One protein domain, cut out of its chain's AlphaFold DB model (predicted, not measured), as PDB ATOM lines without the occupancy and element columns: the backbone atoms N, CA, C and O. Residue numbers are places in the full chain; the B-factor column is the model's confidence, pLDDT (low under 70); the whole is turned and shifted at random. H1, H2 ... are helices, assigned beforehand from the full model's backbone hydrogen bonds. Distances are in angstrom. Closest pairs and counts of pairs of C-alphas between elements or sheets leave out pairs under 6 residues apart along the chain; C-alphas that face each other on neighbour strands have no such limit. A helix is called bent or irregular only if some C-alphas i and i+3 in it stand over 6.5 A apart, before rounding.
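Overview. This is residues 104 to 139 and 258 to 317 of the 571 residues of an uncharacterized protein of Labilithrix luteola (UniProt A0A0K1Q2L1). A long helix, H1, crosses one side of a pair of helices, H2 and H4, that run side by side in opposite ways, and the short H3 sits next to H1. Before H1 the printed part folds back on itself in a small loop, where residues 107 to 108 pair antiparallel with 111 to 112, and after H4 a tail, residues 310 to 317, leads away from the helices. There are 96 residues printed, with four named helices in the order H1, H2, H3, H4 and no named strand, and the class is all helix. The whole is compact, with a radius of gyration of the C-alphas of 13.6 A, and spans 37 by 29 by 24 A.

Arrangement. Begin with H1, residues 115 to 138, the hub, which touches the three other helices. Look at its residues 128 to 135, which alone touch H4, residues 294 to 309: the closest C-alphas, of Thr 135 and Glu 299, are 5.8 A apart, at a steep tilt of 66 degrees, the same way. With residues 121 to 124 alone, H1 only just touches H2, residues 261 to 271, with 3 pairs of C-alphas within 8 A; the closest, of Arg 121 and Leu 268, are 5.9 A apart, and the lines are about perpendicular at 73 degrees. With residues 127 to 131 alone, H1 touches H3, residues 280 to 283, closest at the C-alphas of Lys 127 and Trp 280, 5.2 A apart. Turn next to residues 294 to 301 of H4, which alone touch H2: the closest C-alphas, of Cys 271 and Cys 294, are 6.1 A apart, at a shallow tilt of 16 degrees, opposite ways. Helix packing is mostly crossed, meaning steep or perpendicular, but only just: one of these three tilts is shallow. H3 is close to H4 but not clearly touching, with the C-alphas of Thr 283 and Cys 294 closest at 6.7 A. Every O i to N i+4 pair is within hydrogen-bond range in H2, against 17 of 20 in H1 and 11 of 12 in H4; H3 is too short for such a pair.

Along the chain. Find C-alpha 115 at (23.586, 12.484, -0.573); from there H1 runs 34.7 A to C-alpha 138, with a kink of 32 degrees near residue 130. It is neither bent nor irregular, but only just: C-alphas 127 and 130 are 6.0 A apart. H2 is 15.1 A long and H3 4.8 A. H4 runs 22.6 A, from C-alpha 294 at (14.050, 13.216, -20.416) to C-alpha 309 at (7.849, -8.417, -18.957).

Size, cuts and confidence. The two C-alphas farthest apart, of Asp 277 and Ala 315, are 38.8 A apart. Residues 140 to 257 are not printed, and C-alphas 139 and 258 stand 18.8 A apart across this cut, in the link from H1 to H2. The links H2 to H3 and H3 to H4 are short, with 8 and 10 residues. Mean pLDDT of the printed part is 93.2, and residues 137 to 139 are under 70.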
ATOM      1  N   VAL A 104      21.488   1.449  -9.213       96.62
ATOM      2  CA  VAL A 104      21.808   2.604 -10.069       96.62
ATOM      3  C   VAL A 104      21.349   3.944  -9.483       96.62
ATOM      4  O   VAL A 104      21.886   4.985  -9.874       96.62
ATOM      5  N   VAL A 105      20.419   3.955  -8.515       96.94
ATOM      6  CA  VAL A 105      20.009   5.211  -7.852       96.94
ATOM      7  C   VAL A 105      21.049   5.693  -6.837       96.94
ATOM      8  O   VAL A 105      21.106   6.882  -6.543       96.94
ATOM      9  N   HIS A 106      21.925   4.800  -6.370       96.44
ATOM     10  CA  HIS A 106      22.951   5.094  -5.361       96.44
ATOM     11  C   HIS A 106      24.346   5.343  -5.950       96.44
ATOM     12  O   HIS A 106      25.287   5.653  -5.212       96.44
ATOM     13  N   ARG A 107      24.520   5.174  -7.266       95.31
ATOM     14  CA  ARG A 107      25.821   5.258  -7.947       95.31
ATOM     15  C   ARG A 107      25.849   6.388  -8.958       95.31
ATOM     16  O   ARG A 107      24.975   6.467  -9.804       95.31
ATOM     17  N   CYS A 108      26.883   7.215  -8.901       92.75
ATOM     18  CA  CYS A 108      27.129   8.325  -9.811       92.75
ATOM     19  C   CYS A 108      28.422   8.020 -10.578       92.75
ATOM     20  O   CYS A 108      29.526   8.149 -10.041       92.75
ATOM     21  N   GLY A 109      28.282   7.519 -11.810       88.50
ATOM     22  CA  GLY A 109      29.375   6.858 -12.523       88.50
ATOM     23  C   GLY A 109      29.809   5.572 -11.808       88.50
ATOM     24  O   GLY A 109      28.992   4.700 -11.517       88.50
ATOM     25  N   THR A 110      31.099   5.445 -11.500       87.56
ATOM     26  CA  THR A 110      31.661   4.271 -10.804       87.56
ATOM     27  C   THR A 110      31.664   4.394  -9.277       87.56
ATOM     28  O   THR A 110      32.045   3.448  -8.593       87.56
ATOM     29  N   SER A 111      31.263   5.546  -8.732       92.75
ATOM     30  CA  SER A 111      31.339   5.857  -7.297       92.75
ATOM     31  C   SER A 111      29.955   5.943  -6.657       92.75
ATOM     32  O   SER A 111      28.952   6.113  -7.349       92.75
ATOM     33  N   LYS A 112      29.884   5.859  -5.322       95.25
ATOM     34  CA  LYS A 112      28.657   6.188  -4.580       95.25
ATOM     35  C   LYS A 112      28.296   7.660  -4.818       95.25
ATOM     36  O   LYS A 112      29.182   8.513  -4.817       95.25
ATOM     37  N   CYS A 113      27.017   7.951  -5.032       96.19
ATOM     38  CA  CYS A 113      26.536   9.323  -5.156       96.19
ATOM     39  C   CYS A 113      26.774  10.131  -3.874       96.19
ATOM     40  O   CYS A 113      26.817   9.586  -2.768       96.19
ATOM     41  N   SER A 114      26.883  11.454  -4.017       96.12
ATOM     42  CA  SER A 114      26.702  12.341  -2.870       96.12
ATOM     43  C   SER A 114      25.251  12.234  -2.364       96.12
ATOM     44  O   SER A 114      24.364  11.939  -3.170       96.12
ATOM     45  N   PRO A 115      24.961  12.519  -1.080       95.88
ATOM     46  CA  PRO A 115      23.586  12.484  -0.573       95.88
ATOM     47  C   PRO A 115      22.602  13.345  -1.384       95.88
ATOM     48  O   PRO A 115      21.467  12.940  -1.614       95.88
ATOM     49  N   ALA A 116      23.046  14.508  -1.874       96.44
ATOM     50  CA  ALA A 116      22.218  15.404  -2.681       96.44
ATOM     51  C   ALA A 116      21.972  14.876  -4.107       96.44
ATOM     52  O   ALA A 116      20.929  15.159  -4.705       96.44
ATOM     53  N   ASP A 117      22.917  14.129  -4.681       97.31
ATOM     54  CA  ASP A 117      22.756  13.532  -6.010       97.31
ATOM     55  C   ASP A 117      21.927  12.250  -5.951       97.31
ATOM     56  O   ASP A 117      21.068  12.043  -6.804       97.31
ATOM     57  N   GLU A 118      22.106  11.436  -4.909       97.75
ATOM     58  CA  GLU A 118      21.248  10.283  -4.621       97.75
ATOM     59  C   GLU A 118      19.793  10.727  -4.428       97.75
ATOM     60  O   GLU A 118      18.889  10.219  -5.091       97.75
ATOM     61  N   ALA A 119      19.567  11.756  -3.607       98.06
ATOM     62  CA  ALA A 119      18.246  12.342  -3.417       98.06
ATOM     63  C   ALA A 119      17.637  12.852  -4.734       98.06
ATOM     64  O   ALA A 119      16.467  12.600  -5.011       98.06
ATOM     65  N   ALA A 120      18.426  13.505  -5.592       98.44
ATOM     66  CA  ALA A 120      17.946  13.963  -6.896       98.44
ATOM     67  C   ALA A 120      17.523  12.801  -7.813       98.44
ATOM     68  O   ALA A 120      16.506  12.899  -8.497       98.44
ATOM     69  N   ARG A 121      18.262  11.684  -7.805       98.62
ATOM     70  CA  ARG A 121      17.906  10.476  -8.570       98.62
ATOM     71  C   ARG A 121      16.635   9.824  -8.050       98.62
ATOM     72  O   ARG A 121      15.753   9.502  -8.842       98.62
ATOM     73  N   VAL A 122      16.525   9.660  -6.733       98.75
ATOM     74  CA  VAL A 122      15.331   9.092  -6.091       98.75
ATOM     75  C   VAL A 122      14.112   9.976  -6.358       98.75
ATOM     76  O   VAL A 122      13.048   9.468  -6.705       98.75
ATOM     77  N   ALA A 123      14.260  11.299  -6.274       98.75
ATOM     78  CA  ALA A 123      13.194  12.237  -6.599       98.75
ATOM     79  C   ALA A 123      12.781  12.183  -8.076       98.75
ATOM     80  O   ALA A 123      11.588  12.193  -8.370       98.75
ATOM     81  N   LEU A 124      13.735  12.085  -9.005       98.81
ATOM     82  CA  LEU A 124      13.436  11.906 -10.425       98.81
ATOM     83  C   LEU A 124      12.658  10.601 -10.676       98.81
ATOM     84  O   LEU A 124      11.646  10.628 -11.375       98.81
ATOM     85  N   ALA A 125      13.075   9.489 -10.066       98.75
ATOM     86  CA  ALA A 125      12.374   8.207 -10.173       98.75
ATOM     87  C   ALA A 125      10.959   8.250  -9.559       98.75
ATOM     88  O   ALA A 125      10.024   7.651 -10.084       98.75
ATOM     89  N   LEU A 126      10.768   9.001  -8.470       98.69
ATOM     90  CA  LEU A 126       9.445   9.256  -7.897       98.69
ATOM     91  C   LEU A 126       8.546  10.036  -8.869       98.69
ATOM     92  O   LEU A 126       7.410   9.633  -9.115       98.69
ATOM     93  N   LYS A 127       9.051  11.120  -9.471       98.44
ATOM     94  CA  LYS A 127       8.305  11.909 -10.472       98.44
ATOM     95  C   LYS A 127       7.929  11.070 -11.685       98.44
ATOM     96  O   LYS A 127       6.813  11.177 -12.190       98.44
ATOM     97  N   SER A 128       8.834  10.201 -12.132       98.25
ATOM     98  CA  SER A 128       8.606   9.362 -13.304       98.25
ATOM     99  C   SER A 128       7.523   8.308 -13.102       98.25
ATOM    100  O   SER A 128       7.123   7.681 -14.075       98.25
ATOM    101  N   VAL A 129       6.976   8.120 -11.894       96.25
ATOM    102  CA  VAL A 129       5.774   7.291 -11.704       96.25
ATOM    103  C   VAL A 129       4.586   7.865 -12.483       96.25
ATOM    104  O   VAL A 129       3.843   7.097 -13.097       96.25
ATOM    105  N   GLN A 130       4.454   9.195 -12.559       93.44
ATOM    106  CA  GLN A 130       3.488   9.842 -13.453       93.44
ATOM    107  C   GLN A 130       3.832   9.559 -14.923       93.44
ATOM    108  O   GLN A 130       2.956   9.188 -15.697       93.44
ATOM    109  N   GLY A 131       5.111   9.642 -15.296       94.12
ATOM    110  CA  GLY A 131       5.588   9.263 -16.629       94.12
ATOM    111  C   GLY A 131       5.242   7.833 -17.015       94.12
ATOM    112  O   GLY A 131       4.755   7.591 -18.112       94.12
ATOM    113  N   TYR A 132       5.422   6.894 -16.089       93.06
ATOM    114  CA  TYR A 132       5.093   5.491 -16.289       93.06
ATOM    115  C   TYR A 132       3.589   5.349 -16.521       93.06
ATOM    116  O   TYR A 132       3.181   4.673 -17.459       93.06
ATOM    117  N   ALA A 133       2.757   6.017 -15.716       85.81
ATOM    118  CA  ALA A 133       1.310   6.021 -15.915       85.81
ATOM    119  C   ALA A 133       0.913   6.589 -17.291       85.81
ATOM    120  O   ALA A 133       0.097   5.968 -17.972       85.81
ATOM    121  N   ASN A 134       1.531   7.693 -17.725       85.50
ATOM    122  CA  ASN A 134       1.287   8.310 -19.033       85.50
ATOM    123  C   ASN A 134       1.681   7.371 -20.186       85.50
ATOM    124  O   ASN A 134       0.853   7.070 -21.036       85.50
ATOM    125  N   THR A 135       2.898   6.813 -20.169       85.75
ATOM    126  CA  THR A 135       3.369   5.871 -21.204       85.75
ATOM    127  C   THR A 135       2.468   4.644 -21.314       85.75
ATOM    128  O   THR A 135       2.199   4.145 -22.404       85.75
ATOM    129  N   VAL A 136       1.977   4.142 -20.180       77.19
ATOM    130  CA  VAL A 136       1.015   3.034 -20.172       77.19
ATOM    131  C   VAL A 136      -0.340   3.450 -20.744       77.19
ATOM    132  O   VAL A 136      -1.001   2.621 -21.366       77.19
ATOM    133  N   GLY A 137      -0.744   4.705 -20.543       65.56
ATOM    134  CA  GLY A 137      -1.974   5.275 -21.086       65.56
ATOM    135  C   GLY A 137      -1.958   5.498 -22.601       65.56
ATOM    136  O   GLY A 137      -2.997   5.300 -23.226       65.56
ATOM    137  N   ASP A 138      -0.804   5.844 -23.183       57.09
ATOM    138  CA  ASP A 138      -0.693   6.360 -24.562       57.09
ATOM    139  C   ASP A 138      -0.280   5.321 -25.637       57.09
ATOM    140  O   ASP A 138      -0.255   5.636 -26.825       57.09
ATOM    141  N   SER A 139       0.051   4.075 -25.273       55.47
ATOM    142  CA  SER A 139       0.510   3.050 -26.243       55.47
ATOM    143  C   SER A 139      -0.592   2.546 -27.205       55.47
ATOM    144  O   SER A 139      -1.743   2.454 -26.812       55.47
ATOM    145  N   PRO A 258      13.556  -8.046 -17.403       92.62
ATOM    146  CA  PRO A 258      14.090  -7.495 -18.652       92.62
ATOM    147  C   PRO A 258      14.270  -5.964 -18.598       92.62
ATOM    148  O   PRO A 258      13.895  -5.249 -19.527       92.62
ATOM    149  N   THR A 259      14.791  -5.439 -17.490       90.81
ATOM    150  CA  THR A 259      15.055  -4.008 -17.293       90.81
ATOM    151  C   THR A 259      16.402  -3.599 -17.873       90.81
ATOM    152  O   THR A 259      17.417  -4.254 -17.635       90.81
ATOM    153  N   ASP A 260      16.437  -2.458 -18.560       95.75
ATOM    154  CA  ASP A 260      17.678  -1.834 -19.015       95.75
ATOM    155  C   ASP A 260      18.294  -0.969 -17.901       95.75
ATOM    156  O   ASP A 260      18.086   0.243 -17.828       95.75
ATOM    157  N   ASN A 261      19.052  -1.604 -17.001       95.69
ATOM    158  CA  ASN A 261      19.711  -0.905 -15.891       95.69
ATOM    159  C   ASN A 261      20.763   0.109 -16.373       95.69
ATOM    160  O   ASN A 261      20.967   1.131 -15.719       95.69
ATOM    161  N   ALA A 262      21.410  -0.136 -17.517       96.75
ATOM    162  CA  ALA A 262      22.367   0.805 -18.094       96.75
ATOM    163  C   ALA A 262      21.651   2.045 -18.653       96.75
ATOM    164  O   ALA A 262      22.073   3.173 -18.392       96.75
ATOM    165  N   GLY A 263      20.535   1.848 -19.355       97.12
ATOM    166  CA  GLY A 263      19.663   2.920 -19.825       97.12
ATOM    167  C   GLY A 263      19.041   3.719 -18.680       97.12
ATOM    168  O   GLY A 263      19.052   4.949 -18.725       97.12
ATOM    169  N   MET A 264      18.586   3.052 -17.613       98.06
ATOM    170  CA  MET A 264      18.109   3.707 -16.387       98.06
ATOM    171  C   MET A 264      19.210   4.565 -15.749       98.06
ATOM    172  O   MET A 264      18.973   5.733 -15.446       98.06
ATOM    173  N   ALA A 265      20.426   4.027 -15.591       97.81
ATOM    174  CA  ALA A 265      21.562   4.780 -15.060       97.81
ATOM    175  C   ALA A 265      21.880   6.012 -15.923       97.81
ATOM    176  O   ALA A 265      21.994   7.115 -15.394       97.81
ATOM    177  N   SER A 266      21.937   5.844 -17.248       97.31
ATOM    178  CA  SER A 266      22.190   6.940 -18.190       97.31
ATOM    179  C   SER A 266      21.098   8.012 -18.161       97.31
ATOM    180  O   SER A 266      21.394   9.203 -18.263       97.31
ATOM    181  N   TRP A 267      19.834   7.617 -18.006       98.19
ATOM    182  CA  TRP A 267      18.720   8.550 -17.857       98.19
ATOM    183  C   TRP A 267      18.808   9.331 -16.540       98.19
ATOM    184  O   TRP A 267      18.684  10.555 -16.552       98.19
ATOM    185  N   LEU A 268      19.099   8.660 -15.423       98.44
ATOM    186  CA  LEU A 268      19.316   9.314 -14.130       98.44
ATOM    187  C   LEU A 268      20.503  10.288 -14.174       98.44
ATOM    188  O   LEU A 268      20.374  11.413 -13.695       98.44
ATOM    189  N   ASP A 269      21.628   9.884 -14.775       97.12
ATOM    190  CA  ASP A 269      22.818  10.727 -14.965       97.12
ATOM    191  C   ASP A 269      22.479  12.015 -15.727       97.12
ATOM    192  O   ASP A 269      22.914  13.102 -15.343       97.12
ATOM    193  N   ALA A 270      21.695  11.892 -16.800       97.00
ATOM    194  CA  ALA A 270      21.362  13.005 -17.680       97.00
ATOM    195  C   ALA A 270      20.304  13.949 -17.090       97.00
ATOM    196  O   ALA A 270      20.361  15.152 -17.328       97.00
ATOM    197  N   CYS A 271      19.339  13.421 -16.332       98.50
ATOM    198  CA  CYS A 271      18.125  14.157 -15.980       98.50
ATOM    199  C   CYS A 271      18.051  14.592 -14.509       98.50
ATOM    200  O   CYS A 271      17.418  15.605 -14.218       98.50
ATOM    201  N   ALA A 272      18.659  13.867 -13.561       98.06
ATOM    202  CA  ALA A 272      18.357  14.043 -12.130       98.06
ATOM    203  C   ALA A 272      18.687  15.446 -11.599       98.06
ATOM    204  O   ALA A 272      17.911  16.026 -10.842       98.06
ATOM    205  N   THR A 273      19.823  16.014 -12.009       96.12
ATOM    206  CA  THR A 273      20.250  17.344 -11.550       96.12
ATOM    207  C   THR A 273      19.350  18.453 -12.085       96.12
ATOM    208  O   THR A 273      18.999  19.360 -11.330       96.12
ATOM    209  N   GLU A 274      18.972  18.391 -13.363       97.62
ATOM    210  CA  GLU A 274      18.142  19.415 -14.012       97.62
ATOM    211  C   GLU A 274      16.656  19.282 -13.670       97.62
ATOM    212  O   GLU A 274      15.930  20.276 -13.684       97.62
ATOM    213  N   ALA A 275      16.211  18.077 -13.305       98.00
ATOM    214  CA  ALA A 275      14.859  17.804 -12.828       98.00
ATOM    215  C   ALA A 275      14.562  18.435 -11.461       98.00
ATOM    216  O   ALA A 275      13.396  18.496 -11.066       98.00
ATOM    217  N   ARG A 276      15.586  18.890 -10.727       96.31
ATOM    218  CA  ARG A 276      15.414  19.512  -9.410       96.31
ATOM    219  C   ARG A 276      14.447  20.690  -9.485       96.31
ATOM    220  O   ARG A 276      14.511  21.510 -10.398       96.31
ATOM    221  N   ASP A 277      13.564  20.763  -8.499       96.38
ATOM    222  CA  ASP A 277      12.555  21.813  -8.356       96.38
ATOM    223  C   ASP A 277      11.503  21.888  -9.491       96.38
ATOM    224  O   ASP A 277      10.718  22.839  -9.529       96.38
ATOM    225  N   LYS A 278      11.443  20.888 -10.385       97.94
ATOM    226  CA  LYS A 278      10.471  20.781 -11.488       97.94
ATOM    227  C   LYS A 278       9.460  19.662 -11.253       97.94
ATOM    228  O   LYS A 278       9.826  18.583 -10.795       97.94
ATOM    229  N   SER A 279       8.201  19.865 -11.632       97.44
ATOM    230  CA  SER A 279       7.222  18.768 -11.688       97.44
ATOM    231  C   SER A 279       7.635  17.717 -12.734       97.44
ATOM    232  O   SER A 279       8.581  17.930 -13.500       97.44
ATOM    233  N   TRP A 280       6.935  16.580 -12.809       97.44
ATOM    234  CA  TRP A 280       7.155  15.635 -13.910       97.44
ATOM    235  C   TRP A 280       6.890  16.280 -15.276       97.44
ATOM    236  O   TRP A 280       7.712  16.132 -16.173       97.44
ATOM    237  N   ASP A 281       5.809  17.050 -15.422       96.50
ATOM    238  CA  ASP A 281       5.436  17.683 -16.694       96.50
ATOM    239  C   ASP A 281       6.505  18.656 -17.213       96.50
ATOM    240  O   ASP A 281       6.662  18.828 -18.424       96.50
ATOM    241  N   ASP A 282       7.250  19.290 -16.309       98.25
ATOM    242  CA  ASP A 282       8.386  20.143 -16.658       98.25
ATOM    243  C   ASP A 282       9.670  19.330 -16.855       98.25
ATOM    244  O   ASP A 282      10.441  19.598 -17.774       98.25
ATOM    245  N   THR A 283       9.888  18.306 -16.027       98.44
ATOM    246  CA  THR A 283      11.035  17.391 -16.128       98.44
ATOM    247  C   THR A 283      11.036  16.638 -17.455       98.44
ATOM    248  O   THR A 283      12.070  16.514 -18.104       98.44
ATOM    249  N   ALA A 284       9.873  16.170 -17.904       98.19
ATOM    250  CA  ALA A 284       9.710  15.414 -19.137       98.19
ATOM    251  C   ALA A 284      10.097  16.217 -20.392       98.19
ATOM    252  O   ALA A 284      10.400  15.613 -21.421       98.19
ATOM    253  N   LYS A 285      10.115  17.554 -20.303       98.44
ATOM    254  CA  LYS A 285      10.469  18.489 -21.384       98.44
ATOM    255  C   LYS A 285      11.934  18.933 -21.354       98.44
ATOM    256  O   LYS A 285      12.331  19.736 -22.189       98.44
ATOM    257  N   ILE A 286      12.728  18.469 -20.388       98.56
ATOM    258  CA  ILE A 286      14.163  18.770 -20.352       98.56
ATOM    259  C   ILE A 286      14.817  18.149 -21.587       98.56
ATOM    260  O   ILE A 286      14.748  16.933 -21.776       98.56
ATOM    261  N   GLU A 287      15.423  18.995 -22.417       98.06
ATOM    262  CA  GLU A 287      16.108  18.615 -23.650       98.06
ATOM    263  C   GLU A 287      17.466  17.974 -23.343       98.06
ATOM    264  O   GLU A 287      18.277  18.510 -22.591       98.06
ATOM    265  N   LEU A 288      17.732  16.834 -23.969       96.44
ATOM    266  CA  LEU A 288      18.991  16.105 -23.901       96.44
ATOM    267  C   LEU A 288      19.777  16.276 -25.204       96.44
ATOM    268  O   LEU A 288      19.250  16.622 -26.266       96.44
ATOM    269  N   SER A 289      21.072  15.969 -25.154       89.12
ATOM    270  CA  SER A 289      21.902  15.923 -26.359       89.12
ATOM    271  C   SER A 289      21.318  14.944 -27.386       89.12
ATOM    272  O   SER A 289      21.083  13.781 -27.057       89.12
ATOM    273  N   GLY A 290      21.144  15.395 -28.631       86.94
ATOM    274  CA  GLY A 290      20.600  14.574 -29.720       86.94
ATOM    275  C   GLY A 290      19.105  14.768 -30.001       86.94
ATOM    276  O   GLY A 290      18.572  14.042 -30.834       86.94
ATOM    277  N   GLY A 291      18.445  15.742 -29.359       90.81
ATOM    278  CA  GLY A 291      17.046  16.102 -29.637       90.81
ATOM    279  C   GLY A 291      16.007  15.181 -28.988       90.81
ATOM    280  O   GLY A 291      14.846  15.195 -29.384       90.81
ATOM    281  N   GLU A 292      16.425  14.356 -28.026       96.38
ATOM    282  CA  GLU A 292      15.517  13.632 -27.132       96.38
ATOM    283  C   GLU A 292      15.223  14.479 -25.896       96.38
ATOM    284  O   GLU A 292      16.077  15.239 -25.456       96.38
ATOM    285  N   THR A 293      14.077  14.271 -25.256       98.50
ATOM    286  CA  THR A 293      13.809  14.793 -23.910       98.50
ATOM    287  C   THR A 293      13.956  13.719 -22.831       98.50
ATOM    288  O   THR A 293      13.834  12.521 -23.116       98.50
ATOM    289  N   CYS A 294      14.118  14.124 -21.569       98.50
ATOM    290  CA  CYS A 294      14.050  13.216 -20.416       98.50
ATOM    291  C   CYS A 294      12.778  12.354 -20.405       98.50
ATOM    292  O   CYS A 294      12.850  11.178 -20.045       98.50
ATOM    293  N   GLY A 295      11.635  12.913 -20.822       98.06
ATOM    294  CA  GLY A 295      10.367  12.190 -20.950       98.06
ATOM    295  C   GLY A 295      10.423  11.117 -22.035       98.06
ATOM    296  O   GLY A 295      10.165   9.952 -21.751       98.06
ATOM    297  N   SER A 296      10.849  11.488 -23.246       97.62
ATOM    298  CA  SER A 296      10.949  10.559 -24.384       97.62
ATOM    299  C   SER A 296      11.937   9.411 -24.136       97.62
ATOM    300  O   SER A 296      11.696   8.270 -24.531       97.62
ATOM    301  N   ARG A 297      13.048   9.675 -23.433       97.88
ATOM    302  CA  ARG A 297      14.019   8.640 -23.059       97.88
ATOM    303  C   ARG A 297      13.450   7.690 -22.007       97.88
ATOM    304  O   ARG A 297      13.626   6.480 -22.129       97.88
ATOM    305  N   PHE A 298      12.737   8.215 -21.012       98.12
ATOM    306  CA  PHE A 298      12.053   7.393 -20.014       98.12
ATOM    307  C   PHE A 298      10.948   6.524 -20.638       98.12
ATOM    308  O   PHE A 298      10.874   5.329 -20.362       98.12
ATOM    309  N   GLU A 299      10.141   7.091 -21.534       96.19
ATOM    310  CA  GLU A 299       9.088   6.379 -22.266       96.19
ATOM    311  C   GLU A 299       9.637   5.159 -23.023       96.19
ATOM    312  O   GLU A 299       9.042   4.079 -22.983       96.19
ATOM    313  N   LYS A 300      10.812   5.291 -23.657       95.75
ATOM    314  CA  LYS A 300      11.498   4.172 -24.323       95.75
ATOM    315  C   LYS A 300      11.872   3.054 -23.348       95.75
ATOM    316  O   LYS A 300      11.655   1.888 -23.676       95.75
ATOM    317  N   LEU A 301      12.380   3.388 -22.156       97.25
ATOM    318  CA  LEU A 301      12.705   2.398 -21.115       97.25
ATOM    319  C   LEU A 301      11.451   1.637 -20.668       97.25
ATOM    320  O   LEU A 301      11.462   0.407 -20.595       97.25
ATOM    321  N   VAL A 302      10.359   2.360 -20.403       95.12
ATOM    322  CA  VAL A 302       9.087   1.767 -19.966       95.12
ATOM    323  C   VAL A 302       8.494   0.877 -21.054       95.12
ATOM    324  O   VAL A 302       8.110  -0.261 -20.774       95.12
ATOM    325  N   THR A 303       8.446   1.361 -22.295       92.00
ATOM    326  CA  THR A 303       7.915   0.606 -23.437       92.00
ATOM    327  C   THR A 303       8.709  -0.681 -23.656       92.00
ATOM    328  O   THR A 303       8.117  -1.759 -23.703       92.00
ATOM    329  N   ALA A 304      10.043  -0.601 -23.680       93.25
ATOM    330  CA  ALA A 304      10.908  -1.768 -23.854       93.25
ATOM    331  C   ALA A 304      10.729  -2.810 -22.738       93.25
ATOM    332  O   ALA A 304      10.624  -4.009 -23.015       93.25
ATOM    333  N   PHE A 305      10.640  -2.371 -21.479       93.56
ATOM    334  CA  PHE A 305      10.359  -3.266 -20.357       93.56
ATOM    335  C   PHE A 305       8.999  -3.957 -20.525       93.56
ATOM    336  O   PHE A 305       8.896  -5.184 -20.429       93.56
ATOM    337  N   ARG A 306       7.947  -3.192 -20.835       87.75
ATOM    338  CA  ARG A 306       6.571  -3.705 -20.935       87.75
ATOM    339  C   ARG A 306       6.369  -4.708 -22.063       87.75
ATOM    340  O   ARG A 306       5.642  -5.683 -21.861       87.75
ATOM    341  N   SER A 307       7.019  -4.511 -23.208       87.31
ATOM    342  CA  SER A 307       6.950  -5.453 -24.332       87.31
ATOM    343  C   SER A 307       7.487  -6.841 -23.966       87.31
ATOM    344  O   SER A 307       7.034  -7.839 -24.523       87.31
ATOM    345  N   ASN A 308       8.400  -6.923 -22.994       88.56
ATOM    346  CA  ASN A 308       9.067  -8.167 -22.614       88.56
ATOM    347  C   ASN A 308       8.517  -8.780 -21.318       88.56
ATOM    348  O   ASN A 308       8.364  -9.997 -21.230       88.56
ATOM    349  N   VAL A 309       8.159  -7.957 -20.325       86.31
ATOM    350  CA  VAL A 309       7.849  -8.417 -18.957       86.31
ATOM    351  C   VAL A 309       6.720  -9.451 -18.895       86.31
ATOM    352  O   VAL A 309       6.802 -10.405 -18.127       86.31
ATOM    353  N   ARG A 310       5.680  -9.318 -19.734       78.44
ATOM    354  CA  ARG A 310       4.550 -10.270 -19.760       78.44
ATOM    355  C   ARG A 310       4.983 -11.663 -20.217       78.44
ATOM    356  O   ARG A 310       4.520 -12.650 -19.658       78.44
ATOM    357  N   ASN A 311       5.891 -11.730 -21.188       83.06
ATOM    358  CA  ASN A 311       6.397 -12.989 -21.743       83.06
ATOM    359  C   ASN A 311       7.494 -13.611 -20.869       83.06
ATOM    360  O   ASN A 311       7.782 -14.797 -20.990       83.06
ATOM    361  N   SER A 312       8.096 -12.818 -19.982       83.44
ATOM    362  CA  SER A 312       9.122 -13.254 -19.032       83.44
ATOM    363  C   SER A 312       8.575 -13.504 -17.624       83.44
ATOM    364  O   SER A 312       9.358 -13.726 -16.700       83.44
ATOM    365  N   GLN A 313       7.253 -13.460 -17.421       75.44
ATOM    366  CA  GLN A 313       6.661 -13.663 -16.100       75.44
ATOM    367  C   GLN A 313       7.009 -15.063 -15.564       75.44
ATOM    368  O   GLN A 313       6.775 -16.071 -16.226       75.44
ATOM    369  N   GLY A 314       7.586 -15.115 -14.361       82.69
ATOM    370  CA  GLY A 314       8.079 -16.351 -13.738       82.69
ATOM    371  C   GLY A 314       9.503 -16.760 -14.141       82.69
ATOM    372  O   GLY A 314      10.045 -17.686 -13.546       82.69
ATOM    373  N   ALA A 315      10.137 -16.071 -15.097       89.88
ATOM    374  CA  ALA A 315      11.526 -16.331 -15.497       89.88
ATOM    375  C   ALA A 315      12.567 -15.611 -14.618       89.88
ATOM    376  O   ALA A 315      13.763 -15.856 -14.747       89.88
ATOM    377  N   TYR A 316      12.125 -14.708 -13.743       91.38
ATOM    378  CA  TYR A 316      12.967 -13.932 -12.840       91.38
ATOM    379  C   TYR A 316      12.259 -13.748 -11.489       91.38
ATOM    380  O   TYR A 316      11.036 -13.884 -11.398       91.38
ATOM    381  N   ALA A 317      13.025 -13.457 -10.435       92.50
ATOM    382  CA  ALA A 317      12.465 -13.151  -9.121       92.50
ATOM    383  C   ALA A 317      11.660 -11.847  -9.190       92.50
ATOM    384  O   ALA A 317      12.199 -10.833  -9.620       92.50
TER     385      ALA A 317